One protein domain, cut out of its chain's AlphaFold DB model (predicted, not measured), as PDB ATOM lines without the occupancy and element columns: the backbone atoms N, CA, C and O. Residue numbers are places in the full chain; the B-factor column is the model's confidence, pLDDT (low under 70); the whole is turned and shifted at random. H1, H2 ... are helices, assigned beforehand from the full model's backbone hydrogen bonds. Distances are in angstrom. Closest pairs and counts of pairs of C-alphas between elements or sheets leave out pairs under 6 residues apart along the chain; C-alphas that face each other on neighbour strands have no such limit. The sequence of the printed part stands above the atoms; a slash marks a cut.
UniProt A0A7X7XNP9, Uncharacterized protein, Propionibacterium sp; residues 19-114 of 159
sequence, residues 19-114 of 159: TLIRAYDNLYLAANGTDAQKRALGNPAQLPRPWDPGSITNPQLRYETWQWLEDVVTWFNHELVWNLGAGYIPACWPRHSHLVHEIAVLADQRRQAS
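AT A GLANCE: This is residues 19 to 114 of the 159 residues of an uncharacterized protein of Propionibacterium sp (UniProt A0A7X7XNP9). Look for the long helix H3 crossed by H4, with a small helical hairpin, H1 and H2, at one end of the length and the loop of residues 80 to 96 towards the other. The printed part has 96 residues with four named helices, H1 to H4 in order, and no named strand; it is all helix and loose, with radius of gyration of the C-alphas 15.5 A and spans of 53 by 26 by 18 A.

HOW THE PARTS SIT: Start at H3, residues 59 to 79: its residues 69 to 73 alone touch H4, residues 97 to 114, about perpendicular at 75 degrees, closest at the C-alphas of Val 72 and Ala 107, 6.6 A. H3 also touches H1, residues 19 to 32, about perpendicular at 88 degrees, by residues 19 to 20 of H1 alone; the closest C-alphas, of Thr 19 and Leu 61, are 6.0 A apart. H2, residues 35 to 41, touches H1 in a hairpin at a shallow tilt of 29 degrees, opposite ways, with the C-alphas of Ala 30 and Lys 38 closest, 5.6 A. H4 is apart from H1 and H2. In H1 to H4 every O i to N i+4 pair is within hydrogen-bond range.

IN THESE COORDINATES: Find C-alpha 59 at (-52.802, 53.952, 11.804); H3 runs 30.2 A from there. H4 runs 26.0 A to C-alpha 114 at (-52.914, 32.425, -4.393); H1 measures 19.8 A.

THE WHOLE: The printed part has no cut; the links H2 to H3 and H3 to H4 are long, and residues 81 to 88 have pLDDT under 70.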
ATOM      1  N   THR A  19     -59.935  45.306   8.040       86.81
ATOM      2  CA  THR A  19     -59.523  46.579   7.429       86.81
ATOM      3  C   THR A  19     -58.625  46.335   6.222       86.81
ATOM      4  O   THR A  19     -58.790  46.994   5.194       86.81
ATOM      5  N   LEU A  20     -57.719  45.359   6.318       86.31
ATOM      6  CA  LEU A  20     -56.825  44.973   5.229       86.31
ATOM      7  C   LEU A  20     -57.585  44.310   4.075       86.31
ATOM      8  O   LEU A  20     -57.357  44.661   2.919       86.31
ATOM      9  N   ILE A  21     -58.551  43.434   4.379       88.31
ATOM     10  CA  ILE A  21     -59.456  42.848   3.376       88.31
ATOM     11  C   ILE A  21     -60.204  43.959   2.630       88.31
ATOM     12  O   ILE A  21     -60.138  44.031   1.406       88.31
ATOM     13  N   ARG A  22     -60.825  44.899   3.356       87.88
ATOM     14  CA  ARG A  22     -61.529  46.038   2.743       87.88
ATOM     15  C   ARG A  22     -60.618  46.912   1.887       87.88
ATOM     16  O   ARG A  22     -61.059  47.421   0.861       87.88
ATOM     17  N   ALA A  23     -59.365  47.116   2.297       87.38
ATOM     18  CA  ALA A  23     -58.400  47.867   1.498       87.38
ATOM     19  C   ALA A  23     -58.153  47.176   0.147       87.38
ATOM     20  O   ALA A  23     -58.203  47.834  -0.894       87.38
ATOM     21  N   TYR A  24     -57.976  45.853   0.149       89.06
ATOM     22  CA  TYR A  24     -57.843  45.068  -1.076       89.06
ATOM     23  C   TYR A  24     -59.114  45.051  -1.929       89.06
ATOM     24  O   TYR A  24     -59.021  45.213  -3.146       89.06
ATOM     25  N   ASP A  25     -60.290  44.936  -1.315       87.62
ATOM     26  CA  ASP A  25     -61.572  44.985  -2.025       87.62
ATOM     27  C   ASP A  25     -61.781  46.342  -2.708       87.62
ATOM     28  O   ASP A  25     -62.170  46.407  -3.873       87.62
ATOM     29  N   ASN A  26     -61.457  47.443  -2.023       87.81
ATOM     30  CA  ASN A  26     -61.544  48.788  -2.592       87.81
ATOM     31  C   ASN A  26     -60.604  48.964  -3.792       87.81
ATOM     32  O   ASN A  26     -60.992  49.572  -4.789       87.81
ATOM     33  N   LEU A  27     -59.388  48.413  -3.726       87.19
ATOM     34  CA  LEU A  27     -58.442  48.420  -4.846       87.19
ATOM     35  C   LEU A  27     -58.948  47.570  -6.019       87.19
ATOM     36  O   LEU A  27     -58.852  47.990  -7.173       87.19
ATOM     37  N   TYR A  28     -59.543  46.410  -5.735       86.81
ATOM     38  CA  TYR A  28     -60.167  45.566  -6.750       86.81
ATOM     39  C   TYR A  28     -61.337  46.279  -7.437       86.81
ATOM     40  O   TYR A  28     -61.416  46.294  -8.663       86.81
ATOM     41  N   LEU A  29     -62.216  46.928  -6.669       87.00
ATOM     42  CA  LEU A  29     -63.324  47.719  -7.206       87.00
ATOM     43  C   LEU A  29     -62.829  48.939  -7.997       87.00
ATOM     44  O   LEU A  29     -63.413  49.283  -9.024       87.00
ATOM     45  N   ALA A  30     -61.732  49.570  -7.579       85.75
ATOM     46  CA  ALA A  30     -61.127  50.670  -8.325       85.75
ATOM     47  C   ALA A  30     -60.568  50.223  -9.689       85.75
ATOM     48  O   ALA A  30     -60.636  50.988 -10.651       85.75
ATOM     49  N   ALA A  31     -60.070  48.988  -9.802       85.31
ATOM     50  CA  ALA A  31     -59.618  48.417 -11.069       85.31
ATOM     51  C   ALA A  31     -60.795  47.912 -11.930       85.31
ATOM     52  O   ALA A  31     -60.987  48.360 -13.064       85.31
ATOM     53  N   ASN A  32     -61.632  47.042 -11.360       85.88
ATOM     54  CA  ASN A  32     -62.580  46.186 -12.083       85.88
ATOM     55  C   ASN A  32     -64.060  46.560 -11.884       85.88
ATOM     56  O   ASN A  32     -64.934  45.948 -12.490       85.88
ATOM     57  N   GLY A  33     -64.363  47.534 -11.024       80.75
ATOM     58  CA  GLY A  33     -65.733  47.941 -10.714       80.75
ATOM     59  C   GLY A  33     -66.429  48.691 -11.851       80.75
ATOM     60  O   GLY A  33     -65.803  49.216 -12.774       80.75
ATOM     61  N   THR A  34     -67.752  48.783 -11.753       83.94
ATOM     62  CA  THR A  34     -68.575  49.623 -12.637       83.94
ATOM     63  C   THR A  34     -68.289  51.111 -12.413       83.94
ATOM     64  O   THR A  34     -67.848  51.514 -11.335       83.94
ATOM     65  N   ASP A  35     -68.607  51.962 -13.391       81.81
ATOM     66  CA  ASP A  35     -68.416  53.417 -13.272       81.81
ATOM     67  C   ASP A  35     -69.122  54.015 -12.046       81.81
ATOM     68  O   ASP A  35     -68.608  54.938 -11.415       81.81
ATOM     69  N   ALA A  36     -70.286  53.475 -11.669       82.25
ATOM     70  CA  ALA A  36     -71.006  53.896 -10.470       82.25
ATOM     71  C   ALA A  36     -70.232  53.558  -9.181       82.25
ATOM     72  O   ALA A  36     -70.122  54.402  -8.293       82.25
ATOM     73  N   GLN A  37     -69.644  52.360  -9.098       82.00
ATOM     74  CA  GLN A  37     -68.825  51.936  -7.957       82.00
ATOM     75  C   GLN A  37     -67.514  52.727  -7.874       82.00
ATOM     76  O   GLN A  37     -67.123  53.158  -6.793       82.00
ATOM     77  N   LYS A  38     -66.872  52.994  -9.019       82.00
ATOM     78  CA  LYS A  38     -65.660  53.823  -9.093       82.00
ATOM     79  C   LYS A  38     -65.920  55.257  -8.630       82.00
ATOM     80  O   LYS A  38     -65.119  55.805  -7.883       82.00
ATOM     81  N   ARG A  39     -67.066  55.848  -8.995       78.50
ATOM     82  CA  ARG A  39     -67.475  57.175  -8.493       78.50
ATOM     83  C   ARG A  39     -67.730  57.178  -6.985       78.50
ATOM     84  O   ARG A  39     -67.365  58.145  -6.327       78.50
ATOM     85  N   ALA A  40     -68.321  56.113  -6.442       79.19
ATOM     86  CA  ALA A  40     -68.578  55.987  -5.006       79.19
ATOM     87  C   ALA A  40     -67.290  55.851  -4.170       79.19
ATOM     88  O   ALA A  40     -67.252  56.317  -3.035       79.19
ATOM     89  N   LEU A  41     -66.234  55.255  -4.734       78.31
ATOM     90  CA  LEU A  41     -64.916  55.135  -4.095       78.31
ATOM     91  C   LEU A  41     -64.151  56.464  -4.007       78.31
ATOM     92  O   LEU A  41     -63.231  56.587  -3.200       78.31
ATOM     93  N   GLY A  42     -64.517  57.461  -4.815       80.44
ATOM     94  CA  GLY A  42     -63.817  58.741  -4.868       80.44
ATOM     95  C   GLY A  42     -62.511  58.661  -5.662       80.44
ATOM     96  O   GLY A  42     -62.454  58.020  -6.709       80.44
ATOM     97  N   ASN A  43     -61.465  59.360  -5.208       78.56
ATOM     98  CA  ASN A  43     -60.195  59.452  -5.932       78.56
ATOM     99  C   ASN A  43     -59.355  58.165  -5.772       78.56
ATOM    100  O   ASN A  43     -58.838  57.922  -4.676       78.56
ATOM    101  N   PRO A  44     -59.108  57.385  -6.847       75.31
ATOM    102  CA  PRO A  44     -58.331  56.145  -6.769       75.31
ATOM    103  C   PRO A  44     -56.879  56.343  -6.310       75.31
ATOM    104  O   PRO A  44     -56.261  55.412  -5.801       75.31
ATOM    105  N   ALA A  45     -56.320  57.549  -6.469       75.50
ATOM    106  CA  ALA A  45     -54.959  57.864  -6.036       75.50
ATOM    107  C   ALA A  45     -54.808  57.946  -4.507       75.50
ATOM    108  O   ALA A  45     -53.691  57.867  -4.008       75.50
ATOM    109  N   GLN A  46     -55.912  58.103  -3.770       79.81
ATOM    110  CA  GLN A  46     -55.911  58.196  -2.306       79.81
ATOM    111  C   GLN A  46     -56.168  56.849  -1.620       79.81
ATOM    112  O   GLN A  46     -56.169  56.779  -0.390       79.81
ATOM    113  N   LEU A  47     -56.400  55.784  -2.393       80.81
ATOM    114  CA  LEU A  47     -56.604  54.456  -1.833       80.81
ATOM    115  C   LEU A  47     -55.291  53.939  -1.226       80.81
ATOM    116  O   LEU A  47     -54.259  53.974  -1.905       80.81
ATOM    117  N   PRO A  48     -55.314  53.448   0.027       83.56
ATOM    118  CA  PRO A  48     -54.125  52.898   0.657       83.56
ATOM    119  C   PRO A  48     -53.690  51.645  -0.101       83.56
ATOM    120  O   PRO A  48     -54.518  50.787  -0.412       83.56
ATOM    121  N   ARG A  49     -52.393  51.531  -0.394       86.56
ATOM    122  CA  ARG A  49     -51.811  50.382  -1.091       86.56
ATOM    123  C   ARG A  49     -51.045  49.541  -0.074       86.56
ATOM    124  O   ARG A  49     -49.992  49.985   0.371       86.56
ATOM    125  N   PRO A  50     -51.523  48.343   0.301       85.38
ATOM    126  CA  PRO A  50     -50.840  47.516   1.297       85.38
ATOM    127  C   PRO A  50     -49.393  47.144   0.931       85.38
ATOM    128  O   PRO A  50     -48.563  47.003   1.821       85.38
ATOM    129  N   TRP A  51     -49.079  47.041  -0.367       84.88
ATOM    130  CA  TRP A  51     -47.719  46.801  -0.874       84.88
ATOM    131  C   TRP A  51     -46.816  48.048  -0.870       84.88
ATOM    132  O   TRP A  51     -45.628  47.946  -1.160       84.88
ATOM    133  N   ASP A  52     -47.357  49.225  -0.555       85.88
ATOM    134  CA  ASP A  52     -46.597  50.453  -0.324       85.88
ATOM    135  C   ASP A  52     -46.942  51.008   1.068       85.88
ATOM    136  O   ASP A  52     -47.850  51.841   1.207       85.88
ATOM    137  N   PRO A  53     -46.222  50.573   2.118       82.94
ATOM    138  CA  PRO A  53     -46.492  50.973   3.498       82.94
ATOM    139  C   PRO A  53     -46.452  52.490   3.728       82.94
ATOM    140  O   PRO A  53     -47.118  52.989   4.640       82.94
ATOM    141  N   GLY A  54     -45.722  53.237   2.889       82.88
ATOM    142  CA  GLY A  54     -45.653  54.699   2.943       82.88
ATOM    143  C   GLY A  54     -46.956  55.386   2.525       82.88
ATOM    144  O   GLY A  54     -47.261  56.475   3.010       82.88
ATOM    145  N   SER A  55     -47.765  54.735   1.686       81.50
ATOM    146  CA  SER A  55     -49.069  55.245   1.240       81.50
ATOM    147  C   SER A  55     -50.172  55.130   2.302       81.50
ATOM    148  O   SER A  55     -51.225  55.763   2.192       81.50
ATOM    149  N   ILE A  56     -49.956  54.318   3.341       85.75
ATOM    150  CA  ILE A  56     -50.970  54.008   4.348       85.75
ATOM    151  C   ILE A  56     -51.014  55.129   5.385       85.75
ATOM    152  O   ILE A  56     -50.145  55.223   6.251       85.75
ATOM    153  N   THR A  57     -52.047  55.968   5.340       85.62
ATOM    154  CA  THR A  57     -52.256  57.067   6.301       85.62
ATOM    155  C   THR A  57     -53.007  56.637   7.562       85.62
ATOM    156  O   THR A  57     -52.784  57.206   8.628       85.62
ATOM    157  N   ASN A  58     -53.871  55.621   7.467       87.44
ATOM    158  CA  ASN A  58     -54.659  55.118   8.592       87.44
ATOM    159  C   ASN A  58     -53.780  54.281   9.553       87.44
ATOM    160  O   ASN A  58     -53.278  53.234   9.134       87.44
ATOM    161  N   PRO A  59     -53.627  54.678  10.835       87.75
ATOM    162  CA  PRO A  59     -52.802  53.952  11.804       87.75
ATOM    163  C   PRO A  59     -53.243  52.504  12.037       87.75
ATOM    164  O   PRO A  59     -52.393  51.629  12.184       87.75
ATOM    165  N   GLN A  60     -54.553  52.240  12.023       87.75
ATOM    166  CA  GLN A  60     -55.098  50.898  12.236       87.75
ATOM    167  C   GLN A  60     -54.743  49.974  11.070       87.75
ATOM    168  O   GLN A  60     -54.251  48.869  11.278       87.75
ATOM    169  N   LEU A  61     -54.928  50.456   9.838       88.56
ATOM    170  CA  LEU A  61     -54.548  49.701   8.646       88.56
ATOM    171  C   LEU A  61     -53.038  49.453   8.617       88.56
ATOM    172  O   LEU A  61     -52.614  48.352   8.302       88.56
ATOM    173  N   ARG A  62     -52.229  50.448   9.003       89.25
ATOM    174  CA  ARG A  62     -50.771  50.302   9.071       89.25
ATOM    175  C   ARG A  62     -50.355  49.215  10.061       89.25
ATOM    176  O   ARG A  62     -49.482  48.419   9.735       89.25
ATOM    177  N   TYR A  63     -50.970  49.178  11.241       89.69
ATOM    178  CA  TYR A  63     -50.704  48.148  12.245       89.69
ATOM    179  C   TYR A  63     -51.112  46.752  11.755       89.69
ATOM    180  O   TYR A  63     -50.337  45.810  11.867       89.69
ATOM    181  N   GLU A  64     -52.292  46.622  11.151       89.75
ATOM    182  CA  GLU A  64     -52.748  45.345  10.592       89.75
ATOM    183  C   GLU A  64     -51.855  44.858   9.443       89.75
ATOM    184  O   GLU A  64     -51.499  43.683   9.392       89.75
ATOM    185  N   THR A  65     -51.445  45.760   8.542       90.62
ATOM    186  CA  THR A  65     -50.460  45.445   7.503       90.62
ATOM    187  C   THR A  65     -49.147  45.002   8.133       90.62
ATOM    188  O   THR A  65     -48.590  44.004   7.698       90.62
ATOM    189  N   TRP A  66     -48.679  45.681   9.183       90.19
ATOM    190  CA  TRP A  66     -47.459  45.295   9.889       90.19
ATOM    191  C   TRP A  66     -47.523  43.864  10.427       90.19
ATOM    192  O   TRP A  66     -46.630  43.069  10.155       90.19
ATOM    193  N   GLN A  67     -48.595  43.519  11.144       90.94
ATOM    194  CA  GLN A  67     -48.783  42.167  11.676       90.94
ATOM    195  C   GLN A  67     -48.796  41.116  10.565       90.94
ATOM    196  O   GLN A  67     -48.145  40.085  10.681       90.94
ATOM    197  N   TRP A  68     -49.481  41.410   9.458       91.81
ATOM    198  CA  TRP A  68     -49.499  40.515   8.309       91.81
ATOM    199  C   TRP A  68     -48.102  40.315   7.700       91.81
ATOM    200  O   TRP A  68     -47.752  39.194   7.340       91.81
ATOM    201  N   LEU A  69     -47.272  41.363   7.620       90.06
ATOM    202  CA  LEU A  69     -45.891  41.233   7.140       90.06
ATOM    203  C   LEU A  69     -45.027  40.382   8.082       90.06
ATOM    204  O   LEU A  69     -44.250  39.568   7.592       90.06
ATOM    205  N   GLU A  70     -45.179  40.512   9.404       90.31
ATOM    206  CA  GLU A  70     -44.491  39.648  10.384       90.31
ATOM    207  C   GLU A  70     -44.861  38.166  10.194       90.31
ATOM    208  O   GLU A  70     -43.983  37.293  10.171       90.31
ATOM    209  N   ASP A  71     -46.149  37.870   9.986       90.50
ATOM    210  CA  ASP A  71     -46.624  36.511   9.710       90.50
ATOM    211  C   ASP A  71     -46.041  35.975   8.395       90.50
ATOM    212  O   ASP A  71     -45.596  34.826   8.327       90.50
ATOM    213  N   VAL A  72     -45.992  36.812   7.350       88.94
ATOM    214  CA  VAL A  72     -45.388  36.456   6.058       88.94
ATOM    215  C   VAL A  72     -43.900  36.171   6.212       88.94
ATOM    216  O   VAL A  72     -43.440  35.164   5.688       88.94
ATOM    217  N   VAL A  73     -43.148  37.000   6.941       87.31
ATOM    218  CA  VAL A  73     -41.715  36.778   7.203       87.31
ATOM    219  C   VAL A  73     -41.495  35.474   7.969       87.31
ATOM    220  O   VAL A  73     -40.583  34.712   7.643       87.31
ATOM    221  N   THR A  74     -42.352  35.176   8.946       87.81
ATOM    222  CA  THR A  74     -42.296  33.923   9.712       87.81
ATOM    223  C   THR A  74     -42.550  32.713   8.817       87.81
ATOM    224  O   THR A  74     -41.754  31.775   8.803       87.81
ATOM    225  N   TRP A  75     -43.622  32.752   8.020       87.94
ATOM    226  CA  TRP A  75     -43.941  31.714   7.040       87.94
ATOM    227  C   TRP A  75     -42.815  31.535   6.014       87.94
ATOM    228  O   TRP A  75     -42.429  30.415   5.691       87.94
ATOM    229  N   PHE A  76     -42.242  32.640   5.544       82.88
ATOM    230  CA  PHE A  76     -41.170  32.658   4.556       82.88
ATOM    231  C   PHE A  76     -39.894  31.999   5.088       82.88
ATOM    232  O   PHE A  76     -39.308  31.146   4.422       82.88
ATOM    233  N   ASN A  77     -39.496  32.353   6.311       80.19
ATOM    234  CA  ASN A  77     -38.352  31.748   6.986       80.19
ATOM    235  C   ASN A  77     -38.580  30.261   7.309       80.19
ATOM    236  O   ASN A  77     -37.610  29.516   7.387       80.19
ATOM    237  N   HIS A  78     -39.831  29.820   7.480       80.94
ATOM    238  CA  HIS A  78     -40.162  28.412   7.706       80.94
ATOM    239  C   HIS A  78     -40.124  27.581   6.414       80.94
ATOM    240  O   HIS A  78     -39.503  26.523   6.377       80.94
ATOM    241  N   GLU A  79     -40.788  28.046   5.353       77.62
ATOM    242  CA  GLU A  79     -41.041  27.228   4.157       77.62
ATOM    243  C   GLU A  79     -39.946  27.325   3.093       77.62
ATOM    244  O   GLU A  79     -39.729  26.377   2.341       77.62
ATOM    245  N   LEU A  80     -39.283  28.476   2.974       72.88
ATOM    246  CA  LEU A  80     -38.423  28.754   1.820       72.88
ATOM    247  C   LEU A  80     -36.933  28.749   2.172       72.88
ATOM    248  O   LEU A  80     -36.093  28.453   1.318       72.88
ATOM    249  N   VAL A  81     -36.579  29.013   3.431       69.00
ATOM    250  CA  VAL A  81     -35.186  28.967   3.893       69.00
ATOM    251  C   VAL A  81     -34.777  27.515   4.144       69.00
ATOM    252  O   VAL A  81     -34.969  26.959   5.218       69.00
ATOM    253  N   TRP A  82     -34.165  26.895   3.138       61.84
ATOM    254  CA  TRP A  82     -33.640  25.526   3.232       61.84
ATOM    255  C   TRP A  82     -32.157  25.468   3.641       61.84
ATOM    256  O   TRP A  82     -31.658  24.409   4.020       61.84
ATOM    257  N   ASN A  83     -31.433  26.591   3.567       52.94
ATOM    258  CA  ASN A  83     -30.020  26.686   3.936       52.94
ATOM    259  C   ASN A  83     -29.747  27.986   4.703       52.94
ATOM    260  O   ASN A  83     -29.882  29.077   4.155       52.94
ATOM    261  N   LEU A  84     -29.276  27.861   5.946       54.84
ATOM    262  CA  LEU A  84     -28.915  28.994   6.808       54.84
ATOM    263  C   LEU A  84     -27.769  29.854   6.236       54.84
ATOM    264  O   LEU A  84     -27.642  31.015   6.608       54.84
ATOM    265  N   GLY A  85     -26.956  29.309   5.322       49.31
ATOM    266  CA  GLY A  85     -25.905  30.032   4.597       49.31
ATOM    267  C   GLY A  85     -26.359  30.699   3.289       49.31
ATOM    268  O   GLY A  85     -25.571  31.414   2.679       49.31
ATOM    269  N   ALA A  86     -27.598  30.466   2.836       50.00
ATOM    270  CA  ALA A  86     -28.168  31.118   1.651       50.00
ATOM    271  C   ALA A  86     -28.922  32.423   1.982       50.00
ATOM    272  O   ALA A  86     -29.299  33.150   1.067       50.00
ATOM    273  N   GLY A  87     -29.082  32.734   3.274       55.38
ATOM    274  CA  GLY A  87     -29.747  33.934   3.776       55.38
ATOM    275  C   GLY A  87     -31.145  33.646   4.330       55.38
ATOM    276  O   GLY A  87     -31.933  32.916   3.737       55.38
ATOM    277  N   TYR A  88     -31.444  34.233   5.489       68.38
ATOM    278  CA  TYR A  88     -32.778  34.314   6.091       68.38
ATOM    279  C   TYR A  88     -33.121  35.793   6.284       68.38
ATOM    280  O   TYR A  88     -32.215  36.628   6.352       68.38
ATOM    281  N   ILE A  89     -34.406  36.142   6.378       72.38
ATOM    282  CA  ILE A  89     -34.788  37.528   6.673       72.38
ATOM    283  C   ILE A  89     -34.417  37.812   8.138       72.38
ATOM    284  O   ILE A  89     -34.978  37.165   9.031       72.38
ATOM    285  N   PRO A  90     -33.480  38.740   8.421       74.12
ATOM    286  CA  PRO A  90     -33.021  38.984   9.781       74.12
ATOM    287  C   PRO A  90     -34.112  39.666  10.608       74.12
ATOM    288  O   PRO A  90     -34.869  40.490  10.099       74.12
ATOM    289  N   ALA A  91     -34.133  39.416  11.918       75.69
ATOM    290  CA  ALA A  91     -35.100  40.028  12.838       75.69
ATOM    291  C   ALA A  91     -35.026  41.570  12.894       75.69
ATOM    292  O   ALA A  91     -35.943  42.212  13.397       75.69
ATOM    293  N   CYS A  92     -33.954  42.184  12.377       78.56
ATOM    294  CA  CYS A  92     -33.840  43.639  12.268       78.56
ATOM    295  C   CYS A  92     -34.431  44.236  10.982       78.56
ATOM    296  O   CYS A  92     -34.347  45.450  10.799       78.56
ATOM    297  N   TRP A  93     -35.112  43.439  10.147       81.00
ATOM    298  CA  TRP A  93     -35.853  43.926   8.978       81.00
ATOM    299  C   TRP A  93     -36.778  45.132   9.256       81.00
ATOM    300  O   TRP A  93     -36.805  46.026   8.409       81.00
ATOM    301  N   PRO A  94     -37.426  45.281  10.437       83.38
ATOM    302  CA  PRO A  94     -38.246  46.454  10.740       83.38
ATOM    303  C   PRO A  94     -37.497  47.785  10.715       83.38
ATOM    304  O   PRO A  94     -38.089  48.834  10.471       83.38
ATOM    305  N   ARG A  95     -36.188  47.761  11.001       82.12
ATOM    306  CA  ARG A  95     -35.336  48.961  11.040       82.12
ATOM    307  C   ARG A  95     -34.883  49.392   9.649       82.12
ATOM    308  O   ARG A  95     -34.390  50.503   9.471       82.12
ATOM    309  N   HIS A  96     -35.049  48.524   8.661       80.19
ATOM    310  CA  HIS A  96     -34.586  48.729   7.303       80.19
ATOM    311  C   HIS A  96     -35.783  49.020   6.401       80.19
ATOM    312  O   HIS A  96     -36.395  48.113   5.847       80.19
ATOM    313  N   SER A  97     -36.098  50.305   6.220       82.06
ATOM    314  CA  SER A  97     -37.248  50.753   5.417       82.06
ATOM    315  C   SER A  97     -37.301  50.122   4.021       82.06
ATOM    316  O   SER A  97     -38.369  49.727   3.567       82.06
ATOM    317  N   HIS A  98     -36.153  49.961   3.360       77.06
ATOM    318  CA  HIS A  98     -36.067  49.300   2.058       77.06
ATOM    319  C   HIS A  98     -36.529  47.835   2.108       77.06
ATOM    320  O   HIS A  98     -37.292  47.425   1.244       77.06
ATOM    321  N   LEU A  99     -36.156  47.068   3.142       79.56
ATOM    322  CA  LEU A  99     -36.624  45.686   3.303       79.56
ATOM    323  C   LEU A  99     -38.132  45.630   3.531       79.56
ATOM    324  O   LEU A  99     -38.795  44.765   2.973       79.56
ATOM    325  N   VAL A 100     -38.685  46.575   4.295       84.88
ATOM    326  CA  VAL A 100     -40.135  46.664   4.525       84.88
ATOM    327  C   VAL A 100     -40.890  46.848   3.199       84.88
ATOM    328  O   VAL A 100     -41.904  46.186   2.984       84.88
ATOM    329  N   HIS A 101     -40.392  47.700   2.294       84.88
ATOM    330  CA  HIS A 101     -40.992  47.887   0.968       84.88
ATOM    331  C   HIS A 101     -40.918  46.622   0.108       84.88
ATOM    332  O   HIS A 101     -41.925  46.231  -0.480       84.88
ATOM    333  N   GLU A 102     -39.760  45.959   0.065       82.88
ATOM    334  CA  GLU A 102     -39.595  44.727  -0.714       82.88
ATOM    335  C   GLU A 102     -40.501  43.608  -0.180       82.88
ATOM    336  O   GLU A 102     -41.278  43.024  -0.933       82.88
ATOM    337  N   ILE A 103     -40.492  43.360   1.135       86.25
ATOM    338  CA  ILE A 103     -41.328  42.331   1.774       86.25
ATOM    339  C   ILE A 103     -42.814  42.594   1.496       86.25
ATOM    340  O   ILE A 103     -43.547  41.656   1.184       86.25
ATOM    341  N   ALA A 104     -43.260  43.852   1.544       88.19
ATOM    342  CA  ALA A 104     -44.650  44.207   1.266       88.19
ATOM    343  C   ALA A 104     -45.073  43.890  -0.179       88.19
ATOM    344  O   ALA A 104     -46.170  43.369  -0.401       88.19
ATOM    345  N   VAL A 105     -44.204  44.145  -1.164       88.38
ATOM    346  CA  VAL A 105     -44.458  43.787  -2.568       88.38
ATOM    347  C   VAL A 105     -44.464  42.270  -2.752       88.38
ATOM    348  O   VAL A 105     -45.364  41.738  -3.403       88.38
ATOM    349  N   LEU A 106     -43.509  41.559  -2.149       86.69
ATOM    350  CA  LEU A 106     -43.424  40.099  -2.247       86.69
ATOM    351  C   LEU A 106     -44.636  39.404  -1.622       86.69
ATOM    352  O   LEU A 106     -45.182  38.468  -2.216       86.69
ATOM    353  N   ALA A 107     -45.078  39.883  -0.458       89.06
ATOM    354  CA  ALA A 107     -46.272  39.403   0.225       89.06
ATOM    355  C   ALA A 107     -47.521  39.579  -0.650       89.06
ATOM    356  O   ALA A 107     -48.320  38.649  -0.797       89.06
ATOM    357  N   ASP A 108     -47.675  40.745  -1.285       89.38
ATOM    358  CA  ASP A 108     -48.821  41.000  -2.152       89.38
ATOM    359  C   ASP A 108     -48.789  40.175  -3.444       89.38
ATOM    360  O   ASP A 108     -49.808  39.602  -3.825       89.38
ATOM    361  N   GLN A 109     -47.632  40.031  -4.093       88.81
ATOM    362  CA  GLN A 109     -47.515  39.176  -5.278       88.81
ATOM    363  C   GLN A 109     -47.844  37.713  -4.953       88.81
ATOM    364  O   GLN A 109     -48.569  37.059  -5.708       88.81
ATOM    365  N   ARG A 110     -47.384  37.208  -3.800       89.06
ATOM    366  CA  ARG A 110     -47.709  35.851  -3.342       89.06
ATOM    367  C   ARG A 110     -49.202  35.685  -3.068       89.06
ATOM    368  O   ARG A 110     -49.764  34.643  -3.418       89.06
ATOM    369  N   ARG A 111     -49.845  36.702  -2.483       90.75
ATOM    370  CA  ARG A 111     -51.300  36.764  -2.275       90.75
ATOM    371  C   ARG A 111     -52.050  36.740  -3.608       90.75
ATOM    372  O   ARG A 111     -52.969  35.941  -3.762       90.75
ATOM    373  N   GLN A 112     -51.649  37.568  -4.573       88.25
ATOM    374  CA  GLN A 112     -52.253  37.598  -5.909       88.25
ATOM    375  C   GLN A 112     -52.129  36.239  -6.609       88.25
ATOM    376  O   GLN A 112     -53.114  35.742  -7.157       88.25
ATOM    377  N   ALA A 113     -50.961  35.596  -6.514       88.69
ATOM    378  CA  ALA A 113     -50.743  34.252  -7.037       88.69
ATOM    379  C   ALA A 113     -51.658  33.203  -6.379       88.69
ATOM    380  O   ALA A 113     -52.161  32.331  -7.081       88.69
ATOM    381  N   SER A 114     -51.942  33.307  -5.072       86.31
ATOM    382  CA  SER A 114     -52.914  32.425  -4.393       86.31
ATOM    383  C   SER A 114     -54.347  32.602  -4.892       86.31
ATOM    384  O   SER A 114     -55.134  31.664  -4.826       86.31
TER     385      SER A 114